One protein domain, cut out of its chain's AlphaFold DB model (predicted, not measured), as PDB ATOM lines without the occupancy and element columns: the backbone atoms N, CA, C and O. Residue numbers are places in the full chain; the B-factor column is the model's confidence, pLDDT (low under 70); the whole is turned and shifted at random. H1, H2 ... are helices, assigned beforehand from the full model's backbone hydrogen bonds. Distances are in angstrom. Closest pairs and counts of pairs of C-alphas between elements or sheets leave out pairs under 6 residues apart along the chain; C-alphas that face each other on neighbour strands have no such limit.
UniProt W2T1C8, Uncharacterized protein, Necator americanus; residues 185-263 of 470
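AT A GLANCE: This is residues 185 to 263 of the 470 residues of an uncharacterized protein of Necator americanus (UniProt W2T1C8). Two long helices, H1 and H2, meet near their ends as a V, H1 by its last part and H2 by its first; beyond the far end of H2 the chain swings out into a wide open loop, with the short helix H3 on its way back, and a tail without a named element then runs to a last residue whose C-alpha is 9.6 A from that of the first. The model has little packing: H1 and H2 touch over a small patch, and most of H1 and the loop with H3 stand free. The printed part has 79 residues with three named helices, in the order H1, H2, H3, and no named strand; the class is all helix, though under half of the residues, 38 of 79, are in named elements. The whole is extended and elongated, with a radius of gyration of the C-alphas of 18.4 A and spans of 52 by 31 by 24 A.

HOW THE PARTS SIT: H1, residues 190 to 206, touches H2, residues 208 to 224, with its residues 200 to 204 alone, and H2 touches H1 with residues 210 to 211 alone. The closest C-alphas of the two are those of Cys 204 and Val 211, 6.3 A apart. Their lines stand at a steep tilt of 53 degrees, and they run opposite ways. The link between them, one residue, is tight. H3, residues 245 to 248, touches no helix: it is apart from H1 and also from H2. In H1 and H2 every pair of O i and N i+4 is within hydrogen-bond range; H3, with four residues, is too short for such a pair, and its one pair of O i and N i+3 is within range.

IN THESE COORDINATES: H1 begins at C-alpha 190, at (107.734, 91.107, 140.117), and measures 24.2 A from first to last C-alpha. H2 begins at C-alpha 208, at (84.034, 94.315, 140.728), and measures 24.0 A. H3 measures 5.4 A and ends at C-alpha 248, at (91.086, 105.805, 113.785).

THE WHOLE: The two C-alphas farthest apart are those of Ser 206 and Asp 236, at 54.3 A. The link from H2 to H3, residues 225 to 244, is long, and residues 249 to 263 hold no named element either. Residues 228 to 249, of which 245 to 248 belong to H3, stand free. The printed part has no cut. The mean pLDDT of the printed part is 70.2, and 40 residues are under 70, among them residues 185 to 195, 224 to 233 and 250 to 263.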
ATOM      1  N   SER A 185     111.041 100.888 135.458       54.72
ATOM      2  CA  SER A 185     111.698  99.866 136.291       54.72
ATOM      3  C   SER A 185     110.931  99.587 137.589       54.72
ATOM      4  O   SER A 185     111.001  98.476 138.096       54.72
ATOM      5  N   ARG A 186     110.186 100.574 138.107       56.25
ATOM      6  CA  ARG A 186     109.352 100.440 139.307       56.25
ATOM      7  C   ARG A 186     108.024  99.729 139.031       56.25
ATOM      8  O   ARG A 186     107.543  99.005 139.891       56.25
ATOM      9  N   MET A 187     107.415  99.959 137.867       59.66
ATOM     10  CA  MET A 187     106.082  99.428 137.538       59.66
ATOM     11  C   MET A 187     106.096  97.943 137.142       59.66
ATOM     12  O   MET A 187     105.092  97.266 137.320       59.66
ATOM     13  N   TYR A 188     107.225  97.439 136.633       58.91
ATOM     14  CA  TYR A 188     107.379  96.052 136.166       58.91
ATOM     15  C   TYR A 188     108.089  95.119 137.164       58.91
ATOM     16  O   TYR A 188     108.466  94.005 136.801       58.91
ATOM     17  N   ASP A 189     108.317  95.553 138.404       65.88
ATOM     18  CA  ASP A 189     108.955  94.707 139.416       65.88
ATOM     19  C   ASP A 189     108.026  93.557 139.854       65.88
ATOM     20  O   ASP A 189     106.855  93.775 140.160       65.88
ATOM     21  N   VAL A 190     108.539  92.321 139.879       65.12
ATOM     22  CA  VAL A 190     107.734  91.107 140.117       65.12
ATOM     23  C   VAL A 190     107.120  91.081 141.517       65.12
ATOM     24  O   VAL A 190     105.975  90.657 141.658       65.12
ATOM     25  N   LEU A 191     107.832  91.563 142.540       65.94
ATOM     26  CA  LEU A 191     107.327  91.582 143.917       65.94
ATOM     27  C   LEU A 191     106.246  92.654 144.088       65.94
ATOM     28  O   LEU A 191     105.255  92.454 144.791       65.94
ATOM     29  N   VAL A 192     106.403  93.787 143.397       65.25
ATOM     30  CA  VAL A 192     105.367  94.828 143.329       65.25
ATOM     31  C   VAL A 192     104.116  94.295 142.626       65.25
ATOM     32  O   VAL A 192     103.002  94.505 143.111       65.25
ATOM     33  N   LEU A 193     104.292  93.581 141.510       66.12
ATOM     34  CA  LEU A 193     103.192  93.006 140.736       66.12
ATOM     35  C   LEU A 193     102.458  91.893 141.488       66.12
ATOM     36  O   LEU A 193     101.237  91.847 141.412       66.12
ATOM     37  N   GLU A 194     103.150  91.035 142.242       66.19
ATOM     38  CA  GLU A 194     102.519  89.990 143.063       66.19
ATOM     39  C   GLU A 194     101.490  90.590 144.032       66.19
ATOM     40  O   GLU A 194     100.310  90.235 143.992       66.19
ATOM     41  N   LYS A 195     101.899  91.579 144.837       65.56
ATOM     42  CA  LYS A 195     101.006  92.243 145.802       65.56
ATOM     43  C   LYS A 195      99.898  93.035 145.125       65.56
ATOM     44  O   LYS A 195      98.769  93.077 145.618       65.56
ATOM     45  N   PHE A 196     100.213  93.671 144.002       71.75
ATOM     46  CA  PHE A 196      99.213  94.352 143.195       71.75
ATOM     47  C   PHE A 196      98.145  93.370 142.694       71.75
ATOM     48  O   PHE A 196      96.961  93.627 142.892       71.75
ATOM     49  N   HIS A 197      98.542  92.229 142.122       72.75
ATOM     50  CA  HIS A 197      97.618  91.219 141.611       72.75
ATOM     51  C   HIS A 197      96.783  90.573 142.718       72.75
ATOM     52  O   HIS A 197      95.576  90.450 142.538       72.75
ATOM     53  N   GLU A 198      97.370  90.227 143.871       67.19
ATOM     54  CA  GLU A 198      96.617  89.730 145.037       67.19
ATOM     55  C   GLU A 198      95.516  90.717 145.448       67.19
ATOM     56  O   GLU A 198      94.351  90.345 145.611       67.19
ATOM     57  N   LYS A 199      95.864  92.005 145.566       71.69
ATOM     58  CA  LYS A 199      94.913  93.054 145.942       71.69
ATOM     59  C   LYS A 199      93.828  93.245 144.884       71.69
ATOM     60  O   LYS A 199      92.661  93.396 145.237       71.69
ATOM     61  N   VAL A 200      94.197  93.255 143.604       73.44
ATOM     62  CA  VAL A 200      93.235  93.373 142.501       73.44
ATOM     63  C   VAL A 200      92.304  92.162 142.471       73.44
ATOM     64  O   VAL A 200      91.105  92.360 142.338       73.44
ATOM     65  N   ALA A 201      92.805  90.942 142.687       68.44
ATOM     66  CA  ALA A 201      91.980  89.736 142.768       68.44
ATOM     67  C   ALA A 201      90.939  89.835 143.897       68.44
ATOM     68  O   ALA A 201      89.751  89.646 143.653       68.44
ATOM     69  N   MET A 202      91.350  90.259 145.100       74.75
ATOM     70  CA  MET A 202      90.410  90.506 146.204       74.75
ATOM     71  C   MET A 202      89.362  91.580 145.869       74.75
ATOM     72  O   MET A 202      88.206  91.486 146.291       74.75
ATOM     73  N   LEU A 203      89.752  92.629 145.137       74.50
ATOM     74  CA  LEU A 203      88.832  93.678 144.694       74.50
ATOM     75  C   LEU A 203      87.892  93.196 143.586       74.50
ATOM     76  O   LEU A 203      86.754  93.647 143.552       74.50
ATOM     77  N   CYS A 204      88.309  92.269 142.725       74.81
ATOM     78  CA  CYS A 204      87.419  91.650 141.740       74.81
ATOM     79  C   CYS A 204      86.287  90.874 142.424       74.81
ATOM     80  O   CYS A 204      85.142  90.980 141.991       74.81
ATOM     81  N   ASP A 205      86.589  90.160 143.512       78.06
ATOM     82  CA  ASP A 205      85.587  89.388 144.256       78.06
ATOM     83  C   ASP A 205      84.662  90.282 145.098       78.06
ATOM     84  O   ASP A 205      83.460  90.037 145.188       78.06
ATOM     85  N   SER A 206      85.213  91.325 145.730       88.88
ATOM     86  CA  SER A 206      84.472  92.167 146.685       88.88
ATOM     87  C   SER A 206      83.839  93.424 146.078       88.88
ATOM     88  O   SER A 206      82.789  93.863 146.545       88.88
ATOM     89  N   GLN A 207      84.472  94.034 145.072       90.88
ATOM     90  CA  GLN A 207      84.096  95.323 144.472       90.88
ATOM     91  C   GLN A 207      84.363  95.347 142.948       90.88
ATOM     92  O   GLN A 207      85.109  96.203 142.458       90.88
ATOM     93  N   PRO A 208      83.746  94.448 142.158       86.50
ATOM     94  CA  PRO A 208      84.034  94.315 140.728       86.50
ATOM     95  C   PRO A 208      83.773  95.603 139.937       86.50
ATOM     96  O   PRO A 208      84.551  95.950 139.049       86.50
ATOM     97  N   THR A 209      82.728  96.359 140.286       91.88
ATOM     98  CA  THR A 209      82.404  97.636 139.630       91.88
ATOM     99  C   THR A 209      83.527  98.659 139.790       91.88
ATOM    100  O   THR A 209      83.902  99.301 138.816       91.88
ATOM    101  N   PHE A 210      84.128  98.753 140.980       88.12
ATOM    102  CA  PHE A 210      85.257  99.651 141.235       88.12
ATOM    103  C   PHE A 210      86.487  99.270 140.400       88.12
ATOM    104  O   PHE A 210      87.182 100.138 139.874       88.12
ATOM    105  N   VAL A 211      86.757  97.969 140.243       81.81
ATOM    106  CA  VAL A 211      87.861  97.496 139.393       81.81
ATOM    107  C   VAL A 211      87.614  97.870 137.934       81.81
ATOM    108  O   VAL A 211      88.520  98.389 137.284       81.81
ATOM    109  N   ILE A 212      86.393  97.663 137.431       86.12
ATOM    110  CA  ILE A 212      86.010  98.058 136.069       86.12
ATOM    111  C   ILE A 212      86.174  99.568 135.891       86.12
ATOM    112  O   ILE A 212      86.809  99.986 134.929       86.12
ATOM    113  N   GLU A 213      85.693 100.386 136.830       91.06
ATOM    114  CA  GLU A 213      85.870 101.844 136.795       91.06
ATOM    115  C   GLU A 213      87.349 102.247 136.726       91.06
ATOM    116  O   GLU A 213      87.711 103.133 135.952       91.06
ATOM    117  N   LYS A 214      88.231 101.569 137.473       85.81
ATOM    118  CA  LYS A 214      89.678 101.827 137.423       85.81
ATOM    119  C   LYS A 214      90.329 101.377 136.120       85.81
ATOM    120  O   LYS A 214      91.199 102.081 135.611       85.81
ATOM    121  N   LEU A 215      89.919 100.244 135.553       82.00
ATOM    122  CA  LEU A 215      90.380  99.813 134.230       82.00
ATOM    123  C   LEU A 215      89.906 100.776 133.136       82.00
ATOM    124  O   LEU A 215      90.660 101.079 132.214       82.00
ATOM    125  N   GLU A 216      88.688 101.292 133.266       85.62
ATOM    126  CA  GLU A 216      88.120 102.301 132.380       85.62
ATOM    127  C   GLU A 216      88.834 103.651 132.492       85.62
ATOM    128  O   GLU A 216      89.093 104.296 131.472       85.62
ATOM    129  N   GLU A 217      89.229 104.047 133.704       84.31
ATOM    130  CA  GLU A 217      90.095 105.201 133.948       84.31
ATOM    131  C   GLU A 217      91.444 105.014 133.242       84.31
ATOM    132  O   GLU A 217      91.817 105.849 132.423       84.31
ATOM    133  N   VAL A 218      92.129 103.883 133.458       79.81
ATOM    134  CA  VAL A 218      93.407 103.571 132.790       79.81
ATOM    135  C   VAL A 218      93.256 103.572 131.269       79.81
ATOM    136  O   VAL A 218      94.062 104.192 130.578       79.81
ATOM    137  N   ARG A 219      92.216 102.920 130.733       76.75
ATOM    138  CA  ARG A 219      91.911 102.898 129.295       76.75
ATOM    139  C   ARG A 219      91.724 104.313 128.757       76.75
ATOM    140  O   ARG A 219      92.322 104.665 127.744       76.75
ATOM    141  N   SER A 220      90.935 105.131 129.445       76.88
ATOM    142  CA  SER A 220      90.664 106.513 129.048       76.88
ATOM    143  C   SER A 220      91.918 107.386 129.124       76.88
ATOM    144  O   SER A 220      92.149 108.191 128.230       76.88
ATOM    145  N   THR A 221      92.765 107.210 130.142       74.38
ATOM    146  CA  THR A 221      94.042 107.924 130.281       74.38
ATOM    147  C   THR A 221      95.056 107.508 129.215       74.38
ATOM    148  O   THR A 221      95.707 108.366 128.629       74.38
ATOM    149  N   LEU A 222      95.181 106.210 128.921       71.19
ATOM    150  CA  LEU A 222      96.077 105.710 127.872       71.19
ATOM    151  C   LEU A 222      95.653 106.181 126.478       71.19
ATOM    152  O   LEU A 222      96.509 106.445 125.640       71.19
ATOM    153  N   LEU A 223      94.347 106.293 126.229       72.00
ATOM    154  CA  LEU A 223      93.807 106.741 124.943       72.00
ATOM    155  C   LEU A 223      93.659 108.267 124.840       72.00
ATOM    156  O   LEU A 223      93.444 108.776 123.743       72.00
ATOM    157  N   SER A 224      93.781 109.018 125.941       67.94
ATOM    158  CA  SER A 224      93.744 110.489 125.914       67.94
ATOM    159  C   SER A 224      95.095 111.123 125.578       67.94
ATOM    160  O   SER A 224      95.144 112.295 125.188       67.94
ATOM    161  N   VAL A 225      96.191 110.367 125.687       66.94
ATOM    162  CA  VAL A 225      97.533 110.796 125.276       66.94
ATOM    163  C   VAL A 225      97.796 110.472 123.805       66.94
ATOM    164  O   VAL A 225      97.272 109.505 123.261       66.94
ATOM    165  N   GLY A 226      98.619 111.292 123.145       65.69
ATOM    166  CA  GLY A 226      98.996 111.071 121.748       65.69
ATOM    167  C   GLY A 226      99.708 109.730 121.542       65.69
ATOM    168  O   GLY A 226     100.668 109.408 122.242       65.69
ATOM    169  N   VAL A 227      99.254 108.962 120.551       67.44
ATOM    170  CA  VAL A 227      99.869 107.691 120.145       67.44
ATOM    171  C   VAL A 227     100.907 107.954 119.056       67.44
ATOM    172  O   VAL A 227     100.592 108.531 118.018       67.44
ATOM    173  N   ASN A 228     102.143 107.491 119.261       64.12
ATOM    174  CA  ASN A 228     103.151 107.468 118.200       64.12
ATOM    175  C   ASN A 228     103.033 106.154 117.422       64.12
ATOM    176  O   ASN A 228     103.410 105.095 117.923       64.12
ATOM    177  N   ALA A 229     102.525 106.227 116.195       63.38
ATOM    178  CA  ALA A 229     102.500 105.097 115.275       63.38
ATOM    179  C   ALA A 229     103.705 105.171 114.324       63.38
ATOM    180  O   ALA A 229     103.858 106.129 113.567       63.38
ATOM    181  N   HIS A 230     104.570 104.155 114.365       60.50
ATOM    182  CA  HIS A 230     105.709 104.032 113.458       60.50
ATOM    183  C   HIS A 230     105.340 103.109 112.298       60.50
ATOM    184  O   HIS A 230     105.235 101.895 112.470       60.50
ATOM    185  N   PHE A 231     105.155 103.684 111.111       61.75
ATOM    186  CA  PHE A 231     104.872 102.927 109.896       61.75
ATOM    187  C   PHE A 231     106.168 102.676 109.128       61.75
ATOM    188  O   PHE A 231     106.848 103.614 108.718       61.75
ATOM    189  N   VAL A 232     106.498 101.404 108.910       66.50
ATOM    190  CA  VAL A 232     107.596 100.995 108.026       66.50
ATOM    191  C   VAL A 232     106.971 100.309 106.822       66.50
ATOM    192  O   VAL A 232     106.680  99.115 106.846       66.50
ATOM    193  N   CYS A 233     106.692 101.091 105.786       67.00
ATOM    194  CA  CYS A 233     106.061 100.621 104.560       67.00
ATOM    195  C   CYS A 233     106.437 101.520 103.379       67.00
ATOM    196  O   CYS A 233     106.981 102.609 103.564       67.00
ATOM    197  N   ASP A 234     106.155 101.041 102.172       75.12
ATOM    198  CA  ASP A 234     106.218 101.854 100.964       75.12
ATOM    199  C   ASP A 234     104.941 102.701 100.872       75.12
ATOM    200  O   ASP A 234     103.838 102.166 100.729       75.12
ATOM    201  N   VAL A 235     105.096 104.018 101.006       73.19
ATOM    202  CA  VAL A 235     103.980 104.973 101.053       73.19
ATOM    203  C   VAL A 235     103.202 104.972  99.735       73.19
ATOM    204  O   VAL A 235     101.988 105.167  99.749       73.19
ATOM    205  N   ASP A 236     103.858 104.648  98.617       78.81
ATOM    206  CA  ASP A 236     103.240 104.629  97.288       78.81
ATOM    207  C   ASP A 236     102.262 103.451  97.108       78.81
ATOM    208  O   ASP A 236     101.406 103.464  96.219       78.81
ATOM    209  N   LEU A 237     102.347 102.429  97.969       77.50
ATOM    210  CA  LEU A 237     101.430 101.285  97.975       77.50
ATOM    211  C   LEU A 237     100.195 101.508  98.858       77.50
ATOM    212  O   LEU A 237      99.254 100.708  98.798       77.50
ATOM    213  N   ILE A 238     100.168 102.580  99.658       72.62
ATOM    214  CA  ILE A 238      99.029 102.921 100.513       72.62
ATOM    215  C   ILE A 238      97.931 103.535  99.643       72.62
ATOM    216  O   ILE A 238      97.983 104.700  99.251       72.62
ATOM    217  N   LYS A 239      96.893 102.750  99.347       77.62
ATOM    218  CA  LYS A 239      95.710 103.243  98.632       77.62
ATOM    219  C   LYS A 239      94.702 103.812  99.625       77.62
ATOM    220  O   LYS A 239      94.348 103.136 100.587       77.62
ATOM    221  N   GLY A 240      94.175 105.008  99.354       69.81
ATOM    222  CA  GLY A 240      93.184 105.670 100.219       69.81
ATOM    223  C   GLY A 240      91.924 104.837 100.493       69.81
ATOM    224  O   GLY A 240      91.320 104.971 101.547       69.81
ATOM    225  N   GLU A 241      91.579 103.908  99.597       73.12
ATOM    226  CA  GLU A 241      90.473 102.946  99.747       73.12
ATOM    227  C   GLU A 241      90.656 101.965 100.923       73.12
ATOM    228  O   GLU A 241      89.682 101.399 101.409       73.12
ATOM    229  N   GLN A 242      91.896 101.745 101.376       67.19
ATOM    230  CA  GLN A 242      92.222 100.890 102.525       67.19
ATOM    231  C   GLN A 242      92.176 101.653 103.853       67.19
ATOM    232  O   GLN A 242      92.207 101.038 104.919       67.19
ATOM    233  N   PHE A 243      92.118 102.986 103.802       69.50
ATOM    234  CA  PHE A 243      91.960 103.796 104.995       69.50
ATOM    235  C   PHE A 243      90.497 103.762 105.423       69.50
ATOM    236  O   PHE A 243      89.600 104.131 104.668       69.50
ATOM    237  N   VAL A 244      90.263 103.308 106.651       77.50
ATOM    238  CA  VAL A 244      88.933 103.209 107.248       77.50
ATOM    239  C   VAL A 244      88.855 104.236 108.385       77.50
ATOM    240  O   VAL A 244      89.215 103.912 109.516       77.50
ATOM    241  N   PRO A 245      88.406 105.482 108.123       71.31
ATOM    242  CA  PRO A 245      88.546 106.595 109.067       71.31
ATOM    243  C   PRO A 245      87.932 106.321 110.444       71.31
ATOM    244  O   PRO A 245      88.504 106.685 111.467       71.31
ATOM    245  N   HIS A 246      86.802 105.605 110.496       78.38
ATOM    246  CA  HIS A 246      86.114 105.319 111.760       78.38
ATOM    247  C   HIS A 246      86.955 104.472 112.733       78.38
ATOM    248  O   HIS A 246      86.813 104.640 113.943       78.38
ATOM    249  N   GLN A 247      87.858 103.615 112.234       72.00
ATOM    250  CA  GLN A 247      88.762 102.807 113.068       72.00
ATOM    251  C   GLN A 247      89.828 103.659 113.774       72.00
ATOM    252  O   GLN A 247      90.371 103.242 114.792       72.00
ATOM    253  N   TRP A 248      90.092 104.864 113.264       71.19
ATOM    254  CA  TRP A 248      91.086 105.805 113.785       71.19
ATOM    255  C   TRP A 248      90.464 106.976 114.549       71.19
ATOM    256  O   TRP A 248      91.183 107.820 115.073       71.19
ATOM    257  N   SER A 249      89.136 107.001 114.685       73.56
ATOM    258  CA  SER A 249      88.398 108.061 115.391       73.56
ATOM    259  C   SER A 249      88.801 108.232 116.864       73.56
ATOM    260  O   SER A 249      88.564 109.281 117.459       73.56
ATOM    261  N   PHE A 250      89.441 107.226 117.474       69.69
ATOM    262  CA  PHE A 250      89.997 107.351 118.824       69.69
ATOM    263  C   PHE A 250      91.202 108.306 118.880       69.69
ATOM    264  O   PHE A 250      91.397 108.956 119.901       69.69
ATOM    265  N   VAL A 251      91.965 108.435 117.786       67.50
ATOM    266  CA  VAL A 251      93.134 109.327 117.683       67.50
ATOM    267  C   VAL A 251      92.711 110.796 117.662       67.50
ATOM    268  O   VAL A 251      93.399 111.645 118.215       67.50
ATOM    269  N   GLU A 252      91.541 111.097 117.090       67.69
ATOM    270  CA  GLU A 252      90.975 112.455 117.048       67.69
ATOM    271  C   GLU A 252      90.641 113.002 118.447       67.69
ATOM    272  O   GLU A 252      90.518 114.210 118.631       67.69
ATOM    273  N   LYS A 253      90.502 112.116 119.445       63.53
ATOM    274  CA  LYS A 253      90.227 112.465 120.847       63.53
ATOM    275  C   LYS A 253      91.496 112.617 121.696       63.53
ATOM    276  O   LYS A 253      91.387 112.978 122.868       63.53
ATOM    277  N   CYS A 254      92.678 112.337 121.145       63.00
ATOM    278  CA  CYS A 254      93.942 112.486 121.860       63.00
ATOM    279  C   CYS A 254      94.309 113.974 122.010       63.00
ATOM    280  O   CYS A 254      94.221 114.755 121.067       63.00
ATOM    281  N   SER A 255      94.767 114.375 123.197       58.62
ATOM    282  CA  SER A 255      95.287 115.726 123.444       58.62
ATOM    283  C   SER A 255      96.570 115.978 122.638       58.62
ATOM    284  O   SER A 255      97.526 115.206 122.737       58.62
ATOM    285  N   GLU A 256      96.654 117.108 121.922       56.16
ATOM    286  CA  GLU A 256      97.884 117.568 121.242       56.16
ATOM    287  C   GLU A 256      99.050 117.824 122.219       56.16
ATOM    288  O   GLU A 256     100.218 117.843 121.828       56.16
ATOM    289  N   LYS A 257      98.753 118.020 123.511       56.03
ATOM    290  CA  LYS A 257      99.745 118.261 124.564       56.03
ATOM    291  C   LYS A 257      99.901 117.016 125.425       56.03
ATOM    292  O   LYS A 257      99.291 116.899 126.484       56.03
ATOM    293  N   SER A 258     100.753 116.104 124.973       52.72
ATOM    294  CA  SER A 258     101.331 115.059 125.817       52.72
ATOM    295  C   SER A 258     102.740 115.485 126.237       52.72
ATOM    296  O   SER A 258     103.562 115.875 125.401       52.72
ATOM    297  N   GLU A 259     103.030 115.452 127.539       53.19
ATOM    298  CA  GLU A 259     104.408 115.553 128.015       53.19
ATOM    299  C   GLU A 259     105.172 114.310 127.550       53.19
ATOM    300  O   GLU A 259     104.788 113.179 127.840       53.19
ATOM    301  N   LYS A 260     106.252 114.505 126.785       48.22
ATOM    302  CA  LYS A 260     107.062 113.385 126.298       48.22
ATOM    303  C   LYS A 260     107.675 112.633 127.482       48.22
ATOM    304  O   LYS A 260     108.524 113.183 128.180       48.22
ATOM    305  N   PHE A 261     107.285 111.371 127.641       46.75
ATOM    306  CA  PHE A 261     107.869 110.428 128.591       46.75
ATOM    307  C   PHE A 261     109.323 110.116 128.203       46.75
ATOM    308  O   PHE A 261     109.593 109.698 127.075       46.75
ATOM    309  N   THR A 262     110.273 110.326 129.117       50.56
ATOM    310  CA  THR A 262     111.692 110.002 128.899       50.56
ATOM    311  C   THR A 262     112.299 109.358 130.136       50.56
ATOM    312  O   THR A 262     112.056 109.828 131.240       50.56
ATOM    313  N   VAL A 263     113.122 108.328 129.924       51.12
ATOM    314  CA  VAL A 263     113.835 107.574 130.965       51.12
ATOM    315  C   VAL A 263     115.292 108.034 131.018       51.12
ATOM    316  O   VAL A 263     115.945 108.149 129.977       51.12
TER     317      VAL A 263